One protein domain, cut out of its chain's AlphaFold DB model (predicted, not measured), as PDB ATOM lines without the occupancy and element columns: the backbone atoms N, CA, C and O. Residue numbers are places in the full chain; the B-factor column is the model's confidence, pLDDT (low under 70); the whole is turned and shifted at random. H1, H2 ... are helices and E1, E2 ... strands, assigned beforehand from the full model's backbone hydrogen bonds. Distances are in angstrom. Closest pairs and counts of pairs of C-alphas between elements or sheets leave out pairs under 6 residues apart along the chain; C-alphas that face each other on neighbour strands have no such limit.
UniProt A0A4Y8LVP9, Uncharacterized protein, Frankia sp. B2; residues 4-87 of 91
ATOM      1  N   ALA A   4      27.042 -19.982  43.604       93.12
ATOM      2  CA  ALA A   4      27.921 -20.154  42.449       93.12
ATOM      3  C   ALA A   4      28.835 -18.928  42.313       93.12
ATOM      4  O   ALA A   4      28.364 -17.792  42.345       93.12
ATOM      5  N   VAL A   5      30.142 -19.152  42.182       93.00
ATOM      6  CA  VAL A   5      31.155 -18.100  42.042       93.00
ATOM      7  C   VAL A   5      32.095 -18.466  40.900       93.00
ATOM      8  O   VAL A   5      32.548 -19.602  40.799       93.00
ATOM      9  N   VAL A   6      32.432 -17.495  40.054       94.19
ATOM     10  CA  VAL A   6      33.364 -17.687  38.937       94.19
ATOM     11  C   VAL A   6      34.549 -16.754  39.093       94.19
ATOM     12  O   VAL A   6      34.385 -15.557  39.328       94.19
ATOM     13  N   ILE A   7      35.751 -17.299  38.933       90.62
ATOM     14  CA  ILE A   7      36.976 -16.518  38.808       90.62
ATOM     15  C   ILE A   7      37.232 -16.260  37.324       90.62
ATOM     16  O   ILE A   7      37.286 -17.189  36.518       90.62
ATOM     17  N   CYS A   8      37.433 -14.987  36.982       88.94
ATOM     18  CA  CYS A   8      37.694 -14.529  35.619       88.94
ATOM     19  C   CYS A   8      39.109 -13.944  35.524       88.94
ATOM     20  O   CYS A   8      39.278 -12.736  35.713       88.94
ATOM     21  N   PRO A   9      40.143 -14.762  35.261       84.50
ATOM     22  CA  PRO A   9      41.479 -14.241  35.009       84.50
ATOM     23  C   PRO A   9      41.497 -13.260  33.822       84.50
ATOM     24  O   PRO A   9      40.695 -13.406  32.890       84.50
ATOM     25  N   PRO A  10      42.419 -12.281  33.811       87.75
ATOM     26  CA  PRO A  10      42.574 -11.369  32.684       87.75
ATOM     27  C   PRO A  10      42.783 -12.117  31.359       87.75
ATOM     28  O   PRO A  10      43.525 -13.096  31.299       87.75
ATOM     29  N   GLY A  11      42.139 -11.643  30.288       86.81
ATOM     30  CA  GLY A  11      42.279 -12.210  28.941       86.81
ATOM     31  C   GLY A  11      41.400 -13.431  28.640       86.81
ATOM     32  O   GLY A  11      41.421 -13.928  27.514       86.81
ATOM     33  N   VAL A  12      40.594 -13.909  29.594       90.31
ATOM     34  CA  VAL A  12      39.601 -14.964  29.338       90.31
ATOM     35  C   VAL A  12      38.427 -14.401  28.530       90.31
ATOM     36  O   VAL A  12      37.905 -13.329  28.830       90.31
ATOM     37  N   SER A  13      38.004 -15.123  27.487       91.38
ATOM     38  CA  SER A  13      36.900 -14.681  26.631       91.38
ATOM     39  C   SER A  13      35.546 -14.726  27.359       91.38
ATOM     40  O   SER A  13      35.330 -15.612  28.191       91.38
ATOM     41  N   PRO A  14      34.581 -13.856  27.001       91.56
ATOM     42  CA  PRO A  14      33.251 -13.861  27.617       91.56
ATOM     43  C   PRO A  14      32.543 -15.220  27.545       91.56
ATOM     44  O   PRO A  14      31.932 -15.645  28.521       91.56
ATOM     45  N   GLY A  15      32.678 -15.943  26.426       91.38
ATOM     46  CA  GLY A  15      32.095 -17.279  26.273       91.38
ATOM     47  C   GLY A  15      32.675 -18.306  27.249       91.38
ATOM     48  O   GLY A  15      31.945 -19.141  27.771       91.38
ATOM     49  N   ARG A  16      33.974 -18.215  27.565       91.69
ATOM     50  CA  ARG A  16      34.614 -19.072  28.573       91.69
ATOM     51  C   ARG A  16      34.136 -18.735  29.984       91.69
ATOM     52  O   ARG A  16      33.882 -19.647  30.763       91.69
ATOM     53  N   THR A  17      33.958 -17.452  30.289       93.56
ATOM     54  CA  THR A  17      33.368 -17.006  31.559       93.56
ATOM     55  C   THR A  17      31.930 -17.499  31.720       93.56
ATOM     56  O   THR A  17      31.589 -18.054  32.760       93.56
ATOM     57  N   ALA A  18      31.104 -17.352  30.680       93.25
ATOM     58  CA  ALA A  18      29.721 -17.826  30.686       93.25
ATOM     59  C   ALA A  18      29.640 -19.350  30.863       93.25
ATOM     60  O   ALA A  18      28.838 -19.832  31.658       93.25
ATOM     61  N   LEU A  19      30.518 -20.103  30.190       94.19
ATOM     62  CA  LEU A  19      30.622 -21.550  30.372       94.19
ATOM     63  C   LEU A  19      30.968 -21.919  31.823       94.19
ATOM     64  O   LEU A  19      30.319 -22.782  32.405       94.19
ATOM     65  N   ALA A  20      31.959 -21.253  32.423       95.44
ATOM     66  CA  ALA A  20      32.343 -21.512  33.810       95.44
ATOM     67  C   ALA A  20      31.210 -21.205  34.805       95.44
ATOM     68  O   ALA A  20      31.046 -21.953  35.773       95.44
ATOM     69  N   LEU A  21      30.406 -20.167  34.545       95.25
ATOM     70  CA  LEU A  21      29.222 -19.838  35.343       95.25
ATOM     71  C   LEU A  21      28.146 -20.915  35.242       95.25
ATOM     72  O   LEU A  21      27.690 -21.406  36.270       95.25
ATOM     73  N   ALA A  22      27.798 -21.336  34.025       94.62
ATOM     74  CA  ALA A  22      26.792 -22.374  33.811       94.62
ATOM     75  C   ALA A  22      27.175 -23.695  34.507       94.62
ATOM     76  O   ALA A  22      26.336 -24.359  35.123       94.62
ATOM     77  N   VAL A  23      28.461 -24.059  34.469       94.50
ATOM     78  CA  VAL A  23      28.978 -25.225  35.201       94.50
ATOM     79  C   VAL A  23      28.875 -25.019  36.715       94.50
ATOM     80  O   VAL A  23      28.408 -25.918  37.408       94.50
ATOM     81  N   ALA A  24      29.251 -23.847  37.242       94.56
ATOM     82  CA  ALA A  24      29.144 -23.552  38.674       94.56
ATOM     83  C   ALA A  24      27.695 -23.648  39.179       94.56
ATOM     84  O   ALA A  24      27.444 -24.248  40.223       94.56
ATOM     85  N   GLU A  25      26.737 -23.104  38.426       94.00
ATOM     86  CA  GLU A  25      25.308 -23.197  38.733       94.00
ATOM     87  C   GLU A  25      24.840 -24.655  38.739       94.00
ATOM     88  O   GLU A  25      24.250 -25.113  39.723       94.00
ATOM     89  N   THR A  26      25.197 -25.421  37.705       93.19
ATOM     90  CA  THR A  26      24.872 -26.851  37.608       93.19
ATOM     91  C   THR A  26      25.398 -27.618  38.824       93.19
ATOM     92  O   THR A  26      24.636 -28.288  39.522       93.19
ATOM     93  N   LEU A  27      26.675 -27.455  39.169       91.06
ATOM     94  CA  LEU A  27      27.290 -28.097  40.334       91.06
ATOM     95  C   LEU A  27      26.647 -27.652  41.662       91.06
ATOM     96  O   LEU A  27      26.425 -28.479  42.548       91.06
ATOM     97  N   SER A  28      26.292 -26.369  41.796       91.44
ATOM     98  CA  SER A  28      25.677 -25.821  43.015       91.44
ATOM     99  C   SER A  28      24.285 -26.393  43.306       91.44
ATOM    100  O   SER A  28      23.889 -26.495  44.470       91.44
ATOM    101  N   THR A  29      23.561 -26.796  42.256       89.88
ATOM    102  CA  THR A  29      22.245 -27.448  42.358       89.88
ATOM    103  C   THR A  29      22.356 -28.957  42.585       89.88
ATOM    104  O   THR A  29      21.488 -29.548  43.221       89.88
ATOM    105  N   SER A  30      23.446 -29.570  42.116       85.00
ATOM    106  CA  SER A  30      23.667 -31.020  42.143       85.00
ATOM    107  C   SER A  30      24.014 -31.565  43.531       85.00
ATOM    108  O   SER A  30      23.767 -32.735  43.814       85.00
ATOM    109  N   GLN A  31      24.609 -30.742  44.401       73.56
ATOM    110  CA  GLN A  31      25.067 -31.174  45.721       73.56
ATOM    111  C   GLN A  31      24.361 -30.416  46.853       73.56
ATOM    112  O   GLN A  31      24.530 -29.196  46.975       73.56
ATOM    113  N   PRO A  32      23.636 -31.111  47.748       67.56
ATOM    114  CA  PRO A  32      23.090 -30.487  48.942       67.56
ATOM    115  C   PRO A  32      24.218 -30.051  49.886       67.56
ATOM    116  O   PRO A  32      25.223 -30.739  50.055       67.56
ATOM    117  N   GLY A  33      24.058 -28.884  50.508       72.25
ATOM    118  CA  GLY A  33      25.012 -28.350  51.477       72.25
ATOM    119  C   GLY A  33      25.003 -26.826  51.561       72.25
ATOM    120  O   GLY A  33      24.336 -26.134  50.782       72.25
ATOM    121  N   ASN A  34      25.775 -26.320  52.522       67.94
ATOM    122  CA  ASN A  34      26.115 -24.907  52.652       67.94
ATOM    123  C   ASN A  34      27.533 -24.691  52.104       67.94
ATOM    124  O   ASN A  34      28.394 -25.549  52.276       67.94
ATOM    125  N   GLY A  35      27.766 -23.573  51.416       81.56
ATOM    126  CA  GLY A  35      29.061 -23.247  50.814       81.56
ATOM    127  C   GLY A  35      28.928 -22.606  49.435       81.56
ATOM    128  O   GLY A  35      27.823 -22.256  49.014       81.56
ATOM    129  N   ALA A  36      30.050 -22.466  48.734       86.50
ATOM    130  CA  ALA A  36      30.101 -21.961  47.368       86.50
ATOM    131  C   ALA A  36      30.817 -22.959  46.450       86.50
ATOM    132  O   ALA A  36      31.811 -23.558  46.853       86.50
ATOM    133  N   VAL A  37      30.324 -23.117  45.224       91.69
ATOM    134  CA  VAL A  37      31.062 -23.744  44.127       91.69
ATOM    135  C   VAL A  37      31.828 -22.641  43.416       91.69
ATOM    136  O   VAL A  37      31.222 -21.688  42.924       91.69
ATOM    137  N   VAL A  38      33.151 -22.765  43.378       93.12
ATOM    138  CA  VAL A  38      34.028 -21.785  42.739       93.12
ATOM    139  C   VAL A  38      34.619 -22.404  41.483       93.12
ATOM    140  O   VAL A  38      35.325 -23.402  41.584       93.12
ATOM    141  N   THR A  39      34.376 -21.826  40.307       95.62
ATOM    142  CA  THR A  39      34.928 -22.335  39.042       95.62
ATOM    143  C   THR A  39      35.819 -21.325  38.327       95.62
ATOM    144  O   THR A  39      35.784 -20.121  38.582       95.62
ATOM    145  N   CYS A  40      36.642 -21.822  37.406       93.19
ATOM    146  CA  CYS A  40      37.458 -21.020  36.506       93.19
ATOM    147  C   CYS A  40      37.546 -21.695  35.130       93.19
ATOM    148  O   CYS A  40      37.711 -22.909  35.021       93.19
ATOM    149  N   ALA A  41      37.476 -20.911  34.054       90.19
ATOM    150  CA  ALA A  41      37.524 -21.436  32.684       90.19
ATOM    151  C   ALA A  41      38.940 -21.816  32.200       90.19
ATOM    152  O   ALA A  41      39.139 -22.195  31.042       90.19
ATOM    153  N   MET A  42      39.936 -21.657  33.065       89.06
ATOM    154  CA  MET A  42      41.323 -22.083  32.902       89.06
ATOM    155  C   MET A  42      41.850 -22.534  34.264       89.06
ATOM    156  O   MET A  42      41.273 -22.155  35.280       89.06
ATOM    157  N   VAL A  43      42.946 -23.292  34.313       87.31
ATOM    158  CA  VAL A  43      43.586 -23.621  35.597       87.31
ATOM    159  C   VAL A  43      44.123 -22.321  36.209       87.31
ATOM    160  O   VAL A  43      45.015 -21.712  35.609       87.31
ATOM    161  N   PRO A  44      43.601 -21.846  37.354       80.06
ATOM    162  CA  PRO A  44      44.190 -20.695  38.018       80.06
ATOM    163  C   PRO A  44      45.478 -21.121  38.743       80.06
ATOM    164  O   PRO A  44      45.608 -22.290  39.115       80.06
ATOM    165  N   PRO A  45      46.420 -20.201  39.011       84.62
ATOM    166  CA  PRO A  45      47.499 -20.486  39.949       84.62
ATOM    167  C   PRO A  45      46.890 -20.834  41.313       84.62
ATOM    168  O   PRO A  45      46.204 -20.019  41.936       84.62
ATOM    169  N   LEU A  46      47.100 -22.071  41.758       85.75
ATOM    170  CA  LEU A  46      46.564 -22.557  43.024       85.75
ATOM    171  C   LEU A  46      47.483 -22.116  44.166       85.75
ATOM    172  O   LEU A  46      48.689 -22.354  44.142       85.75
ATOM    173  N   GLY A  47      46.905 -21.448  45.165       83.56
ATOM    174  CA  GLY A  47      47.587 -21.158  46.426       83.56
ATOM    175  C   GLY A  47      47.681 -22.395  47.326       83.56
ATOM    176  O   GLY A  47      47.159 -23.464  47.006       83.56
ATOM    177  N   GLN A  48      48.307 -22.241  48.494       89.12
ATOM    178  CA  GLN A  48      48.369 -23.315  49.491       89.12
ATOM    179  C   GLN A  48      46.969 -23.749  49.952       89.12
ATOM    180  O   GLN A  48      46.069 -22.926  50.121       89.12
ATOM    181  N   GLY A  49      46.799 -25.059  50.160       90.06
ATOM    182  CA  GLY A  49      45.561 -25.649  50.675       90.06
ATOM    183  C   GLY A  49      44.406 -25.725  49.672       90.06
ATOM    184  O   GLY A  49      43.294 -26.067  50.069       90.06
ATOM    185  N   ARG A  50      44.640 -25.431  48.385       92.06
ATOM    186  CA  ARG A  50      43.635 -25.540  47.317       92.06
ATOM    187  C   ARG A  50      44.026 -26.575  46.271       92.06
ATOM    188  O   ARG A  50      45.204 -26.787  45.997       92.06
ATOM    189  N   SER A  51      43.021 -27.215  45.698       91.56
ATOM    190  CA  SER A  51      43.148 -28.096  44.542       91.56
ATOM    191  C   SER A  51      42.175 -27.643  43.454       91.56
ATOM    192  O   SER A  51      41.314 -26.794  43.703       91.56
ATOM    193  N   ALA A  52      42.319 -28.198  42.254       92.25
ATOM    194  CA  ALA A  52      41.381 -27.989  41.165       92.25
ATOM    195  C   ALA A  52      40.915 -29.329  40.595       92.25
ATOM    196  O   ALA A  52      41.737 -30.191  40.285       92.25
ATOM    197  N   ILE A  53      39.605 -29.484  40.444       91.50
ATOM    198  CA  ILE A  53      38.974 -30.641  39.812       91.50
ATOM    199  C   ILE A  53      38.577 -30.227  38.389       91.50
ATOM    200  O   ILE A  53      37.837 -29.249  38.238       91.50
ATOM    201  N   PRO A  54      39.074 -30.907  37.341       94.25
ATOM    202  CA  PRO A  54      38.628 -30.647  35.982       94.25
ATOM    203  C   PRO A  54      37.231 -31.231  35.756       94.25
ATOM    204  O   PRO A  54      36.978 -32.397  36.046       94.25
ATOM    205  N   HIS A  55      36.353 -30.419  35.180       93.44
ATOM    206  CA  HIS A  55      35.070 -30.824  34.620       93.44
ATOM    207  C   HIS A  55      35.158 -30.725  33.098       93.44
ATOM    208  O   HIS A  55      35.352 -29.632  32.552       93.44
ATOM    209  N   GLU A  56      35.049 -31.866  32.426       94.38
ATOM    210  CA  GLU A  56      34.973 -31.974  30.966       94.38
ATOM    211  C   GLU A  56      33.563 -31.600  30.495       94.38
ATOM    212  O   GLU A  56      32.560 -32.105  31.003       94.38
ATOM    213  N   VAL A  57      33.475 -30.675  29.540       94.25
ATOM    214  CA  VAL A  57      32.210 -30.132  29.038       94.25
ATOM    215  C   VAL A  57      32.227 -30.099  27.519       94.25
ATOM    216  O   VAL A  57      33.105 -29.492  26.906       94.25
ATOM    217  N   TRP A  58      31.208 -30.687  26.902       94.31
ATOM    218  CA  TRP A  58      30.978 -30.588  25.464       94.31
ATOM    219  C   TRP A  58      30.093 -29.383  25.164       94.31
ATOM    220  O   TRP A  58      28.953 -29.300  25.619       94.31
ATOM    221  N   VAL A  59      30.620 -28.439  24.389       91.00
ATOM    222  CA  VAL A  59      29.913 -27.221  23.989       91.00
ATOM    223  C   VAL A  59      29.565 -27.315  22.513       91.00
ATOM    224  O   VAL A  59      30.455 -27.468  21.681       91.00
ATOM    225  N   SER A  60      28.277 -27.201  22.197       91.75
ATOM    226  CA  SER A  60      27.792 -27.118  20.820       91.75
ATOM    227  C   SER A  60      27.568 -25.660  20.426       91.75
ATOM    228  O   SER A  60      26.809 -24.949  21.088       91.75
ATOM    229  N   ALA A  61      28.230 -25.202  19.365       85.00
ATOM    230  CA  ALA A  61      28.055 -23.862  18.811       85.00
ATOM    231  C   ALA A  61      28.243 -23.893  17.290       85.00
ATOM    232  O   ALA A  61      29.230 -24.422  16.790       85.00
ATOM    233  N   GLY A  62      27.290 -23.331  16.540       85.25
ATOM    234  CA  GLY A  62      27.389 -23.266  15.076       85.25
ATOM    235  C   GLY A  62      27.442 -24.632  14.377       85.25
ATOM    236  O   GLY A  62      27.996 -24.728  13.290       85.25
ATOM    237  N   GLY A  63      26.894 -25.685  14.996       91.12
ATOM    238  CA  GLY A  63      26.923 -27.053  14.463       91.12
ATOM    239  C   GLY A  63      28.202 -27.836  14.777       91.12
ATOM    240  O   GLY A  63      28.249 -29.033  14.505       91.12
ATOM    241  N   GLU A  64      29.205 -27.206  15.393       90.88
ATOM    242  CA  GLU A  64      30.396 -27.887  15.898       90.88
ATOM    243  C   GLU A  64      30.256 -28.221  17.383       90.88
ATOM    244  O   GLU A  64      29.712 -27.432  18.157       90.88
ATOM    245  N   VAL A  65      30.802 -29.370  17.789       93.88
ATOM    246  CA  VAL A  65      30.945 -29.758  19.196       93.88
ATOM    247  C   VAL A  65      32.414 -29.670  19.578       93.88
ATOM    248  O   VAL A  65      33.268 -30.281  18.939       93.88
ATOM    249  N   GLN A  66      32.704 -28.919  20.635       91.94
ATOM    250  CA  GLN A  66      34.054 -28.732  21.152       91.94
ATOM    251  C   GLN A  66      34.115 -29.168  22.612       91.94
ATOM    252  O   GLN A  66      33.304 -28.739  23.432       91.94
ATOM    253  N   GLU A  67      35.109 -29.982  22.941       93.31
ATOM    254  CA  GLU A  67      35.419 -30.340  24.320       93.31
ATOM    255  C   GLU A  67      36.170 -29.193  25.009       93.31
ATOM    256  O   GLU A  67      37.103 -28.596  24.458       93.31
ATOM    257  N   ARG A  68      35.732 -28.841  26.215       92.31
ATOM    258  CA  ARG A  68      36.268 -27.748  27.024       92.31
ATOM    259  C   ARG A  68      36.411 -28.206  28.469       92.31
ATOM    260  O   ARG A  68      35.623 -29.000  28.956       92.31
ATOM    261  N   HIS A  69      37.380 -27.626  29.168       94.00
ATOM    262  CA  HIS A  69      37.567 -27.846  30.597       94.00
ATOM    263  C   HIS A  69      37.126 -26.622  31.397       94.00
ATOM    264  O   HIS A  69      37.527 -25.494  31.084       94.00
ATOM    265  N   VAL A  70      36.370 -26.862  32.463       95.19
ATOM    266  CA  VAL A  70      36.117 -25.904  33.545       95.19
ATOM    267  C   VAL A  70      36.677 -26.488  34.831       95.19
ATOM    268  O   VAL A  70      36.503 -27.663  35.115       95.19
ATOM    269  N   TRP A  71      37.369 -25.674  35.612       95.62
ATOM    270  CA  TRP A  71      38.062 -26.121  36.812       95.62
ATOM    271  C   TRP A  71      37.287 -25.684  38.040       95.62
ATOM    272  O   TRP A  71      37.119 -24.484  38.246       95.62
ATOM    273  N   GLU A  72      36.832 -26.628  38.854       94.69
ATOM    274  CA  GLU A  72      36.292 -26.346  40.182       94.69
ATOM    275  C   GLU A  72      37.437 -26.238  41.183       94.69
ATOM    276  O   GLU A  72      38.286 -27.121  41.269       94.69
ATOM    277  N   ILE A  73      37.470 -25.151  41.942       93.06
ATOM    278  CA  ILE A  73      38.482 -24.892  42.959       93.06
ATOM    279  C   ILE A  73      37.940 -25.372  44.296       93.06
ATOM    280  O   ILE A  73      36.930 -24.866  44.782       93.06
ATOM    281  N   VAL A  74      38.656 -26.305  44.917       91.62
ATOM    282  CA  VAL A  74      38.263 -26.927  46.186       91.62
ATOM    283  C   VAL A  74      39.337 -26.732  47.248       91.62
ATOM    284  O   VAL A  74      40.525 -26.590  46.935       91.62
ATOM    285  N   ALA A  75      38.940 -26.737  48.519       90.56
ATOM    286  CA  ALA A  75      39.891 -26.835  49.616       90.56
ATOM    287  C   ALA A  75      40.397 -28.280  49.746       90.56
ATOM    288  O   ALA A  75      39.662 -29.241  49.518       90.56
ATOM    289  N   TRP A  76      41.658 -28.447  50.148       89.69
ATOM    290  CA  TRP A  76      42.226 -29.776  50.401       89.69
ATOM    291  C   TRP A  76      41.462 -30.533  51.486       89.69
ATOM    292  O   TRP A  76      41.265 -31.734  51.346       89.69
ATOM    293  N   SER A  77      40.997 -29.836  52.526       88.19
ATOM    294  CA  SER A  77      40.189 -30.420  53.603       88.19
ATOM    295  C   SER A  77      38.955 -31.144  53.070       88.19
ATOM    296  O   SER A  77      38.670 -32.264  53.488       88.19
ATOM    297  N   ASP A  78      38.269 -30.529  52.112       85.00
ATOM    298  CA  ASP A  78      37.016 -31.040  51.561       85.00
ATOM    299  C   ASP A  78      37.290 -32.267  50.688       85.00
ATOM    300  O   ASP A  78      36.566 -33.262  50.748       85.00
ATOM    301  N   LEU A  79      38.393 -32.238  49.931       83.38
ATOM    302  CA  LEU A  79      38.849 -33.378  49.140       83.38
ATOM    303  C   LEU A  79      39.258 -34.555  50.032       83.38
ATOM    304  O   LEU A  79      38.917 -35.696  49.735       83.38
ATOM    305  N   THR A  80      39.981 -34.300  51.126       84.00
ATOM    306  CA  THR A  80      40.370 -35.341  52.085       84.00
ATOM    307  C   THR A  80      39.141 -35.961  52.741       84.00
ATOM    308  O   THR A  80      39.020 -37.183  52.738       84.00
ATOM    309  N   GLN A  81      38.193 -35.143  53.204       83.25
ATOM    310  CA  GLN A  81      36.940 -35.625  53.783       83.25
ATOM    311  C   GLN A  81      36.139 -36.470  52.783       83.25
ATOM    312  O   GLN A  81      35.620 -37.530  53.134       83.25
ATOM    313  N   TRP A  82      36.067 -36.036  51.523       80.69
ATOM    314  CA  TRP A  82      35.419 -36.795  50.458       80.69
ATOM    315  C   TRP A  82      36.134 -38.126  50.180       80.69
ATOM    316  O   TRP A  82      35.487 -39.170  50.090       80.69
ATOM    317  N   LEU A  83      37.467 -38.136  50.093       84.06
ATOM    318  CA  LEU A  83      38.243 -39.367  49.898       84.06
ATOM    319  C   LEU A  83      38.041 -40.351  51.055       84.06
ATOM    320  O   LEU A  83      37.973 -41.560  50.839       84.06
ATOM    321  N   GLU A  84      37.938 -39.844  52.278       86.12
ATOM    322  CA  GLU A  84      37.654 -40.645  53.465       86.12
ATOM    323  C   GLU A  84      36.240 -41.223  53.435       86.12
ATOM    324  O   GLU A  84      36.077 -42.408  53.720       86.12
ATOM    325  N   SER A  85      35.238 -40.451  53.000       78.94
ATOM    326  CA  SER A  85      33.862 -40.947  52.878       78.94
ATOM    327  C   SER A  85      33.686 -41.995  51.771       78.94
ATOM    328  O   SER A  85      32.717 -42.749  51.802       78.94
ATOM    329  N   HIS A  86      34.608 -42.055  50.803       74.38
ATOM    330  CA  HIS A  86      34.597 -43.017  49.691       74.38
ATOM    331  C   HIS A  86      35.601 -44.167  49.862       74.38
ATOM    332  O   HIS A  86      35.625 -45.100  49.053       74.38
ATOM    333  N   ARG A  87      36.403 -44.168  50.937       75.69
ATOM    334  CA  ARG A  87      37.135 -45.362  51.368       75.69
ATOM    335  C   ARG A  87      36.141 -46.343  51.993       75.69
ATOM    336  O   ARG A  87      35.887 -46.309  53.191       75.69
TER     337      ARG A  87
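AT A GLANCE: This is residues 4 to 87 of the 91 residues of an uncharacterized protein of Frankia sp. B2 (UniProt A0A4Y8LVP9). A strongly twisted sheet of four strands curls round one helix, H1; its long hairpin, E3 and E4, makes the longest axis, and residues 80 to 87, mostly H2, stick out. The printed part has 84 residues, with E1, H1, E2, E3, E4 and H2 in that order; the class is mixed, helices and strands. The mixed sheet runs E1 E2 E4 E3. It is only just compact, close to loose, radius of gyration of the C-alphas 13.8 A, spanning 43 by 26 by 21 A.

HOW THE PARTS SIT: Start at the hairpin of E3, residues 50 to 61, and E4, residues 64 to 75, antiparallel, with N 57 and O 68 at 2.8 A. Antiparallel to E4 find E2, residues 36 to 40, with N 40 and O 71 at 2.8 A. Parallel to E2 is E1, residues 4 to 7, with N 5 and O 37 at 2.9 A. H1, residues 14 to 30, is on the sheet; its closest C-alphas to E2 are Ala 24 and Val 37, 5.8 A. E1, H1 and E2 form a strand-helix-strand unit, parallel strands with a helix between, its crossover left-handed. H2, residues 76 to 86, is apart from H1. In both helices every O i to N i+4 pair is within hydrogen-bond range.

IN THESE COORDINATES: Find C-alpha 4 at (27.921, -20.154, 42.449), where E1 begins. H1 measures 24.4 A, E3 32.5 A and E4 35.0 A. H2 ends at C-alpha 86, (34.597, -43.017, 49.691).

THE WHOLE: The C-alphas farthest apart, Gly 62 and Arg 87, are 43.6 A apart. The printed part has no cut and no long link; residues 32 and 34 have pLDDT under 70.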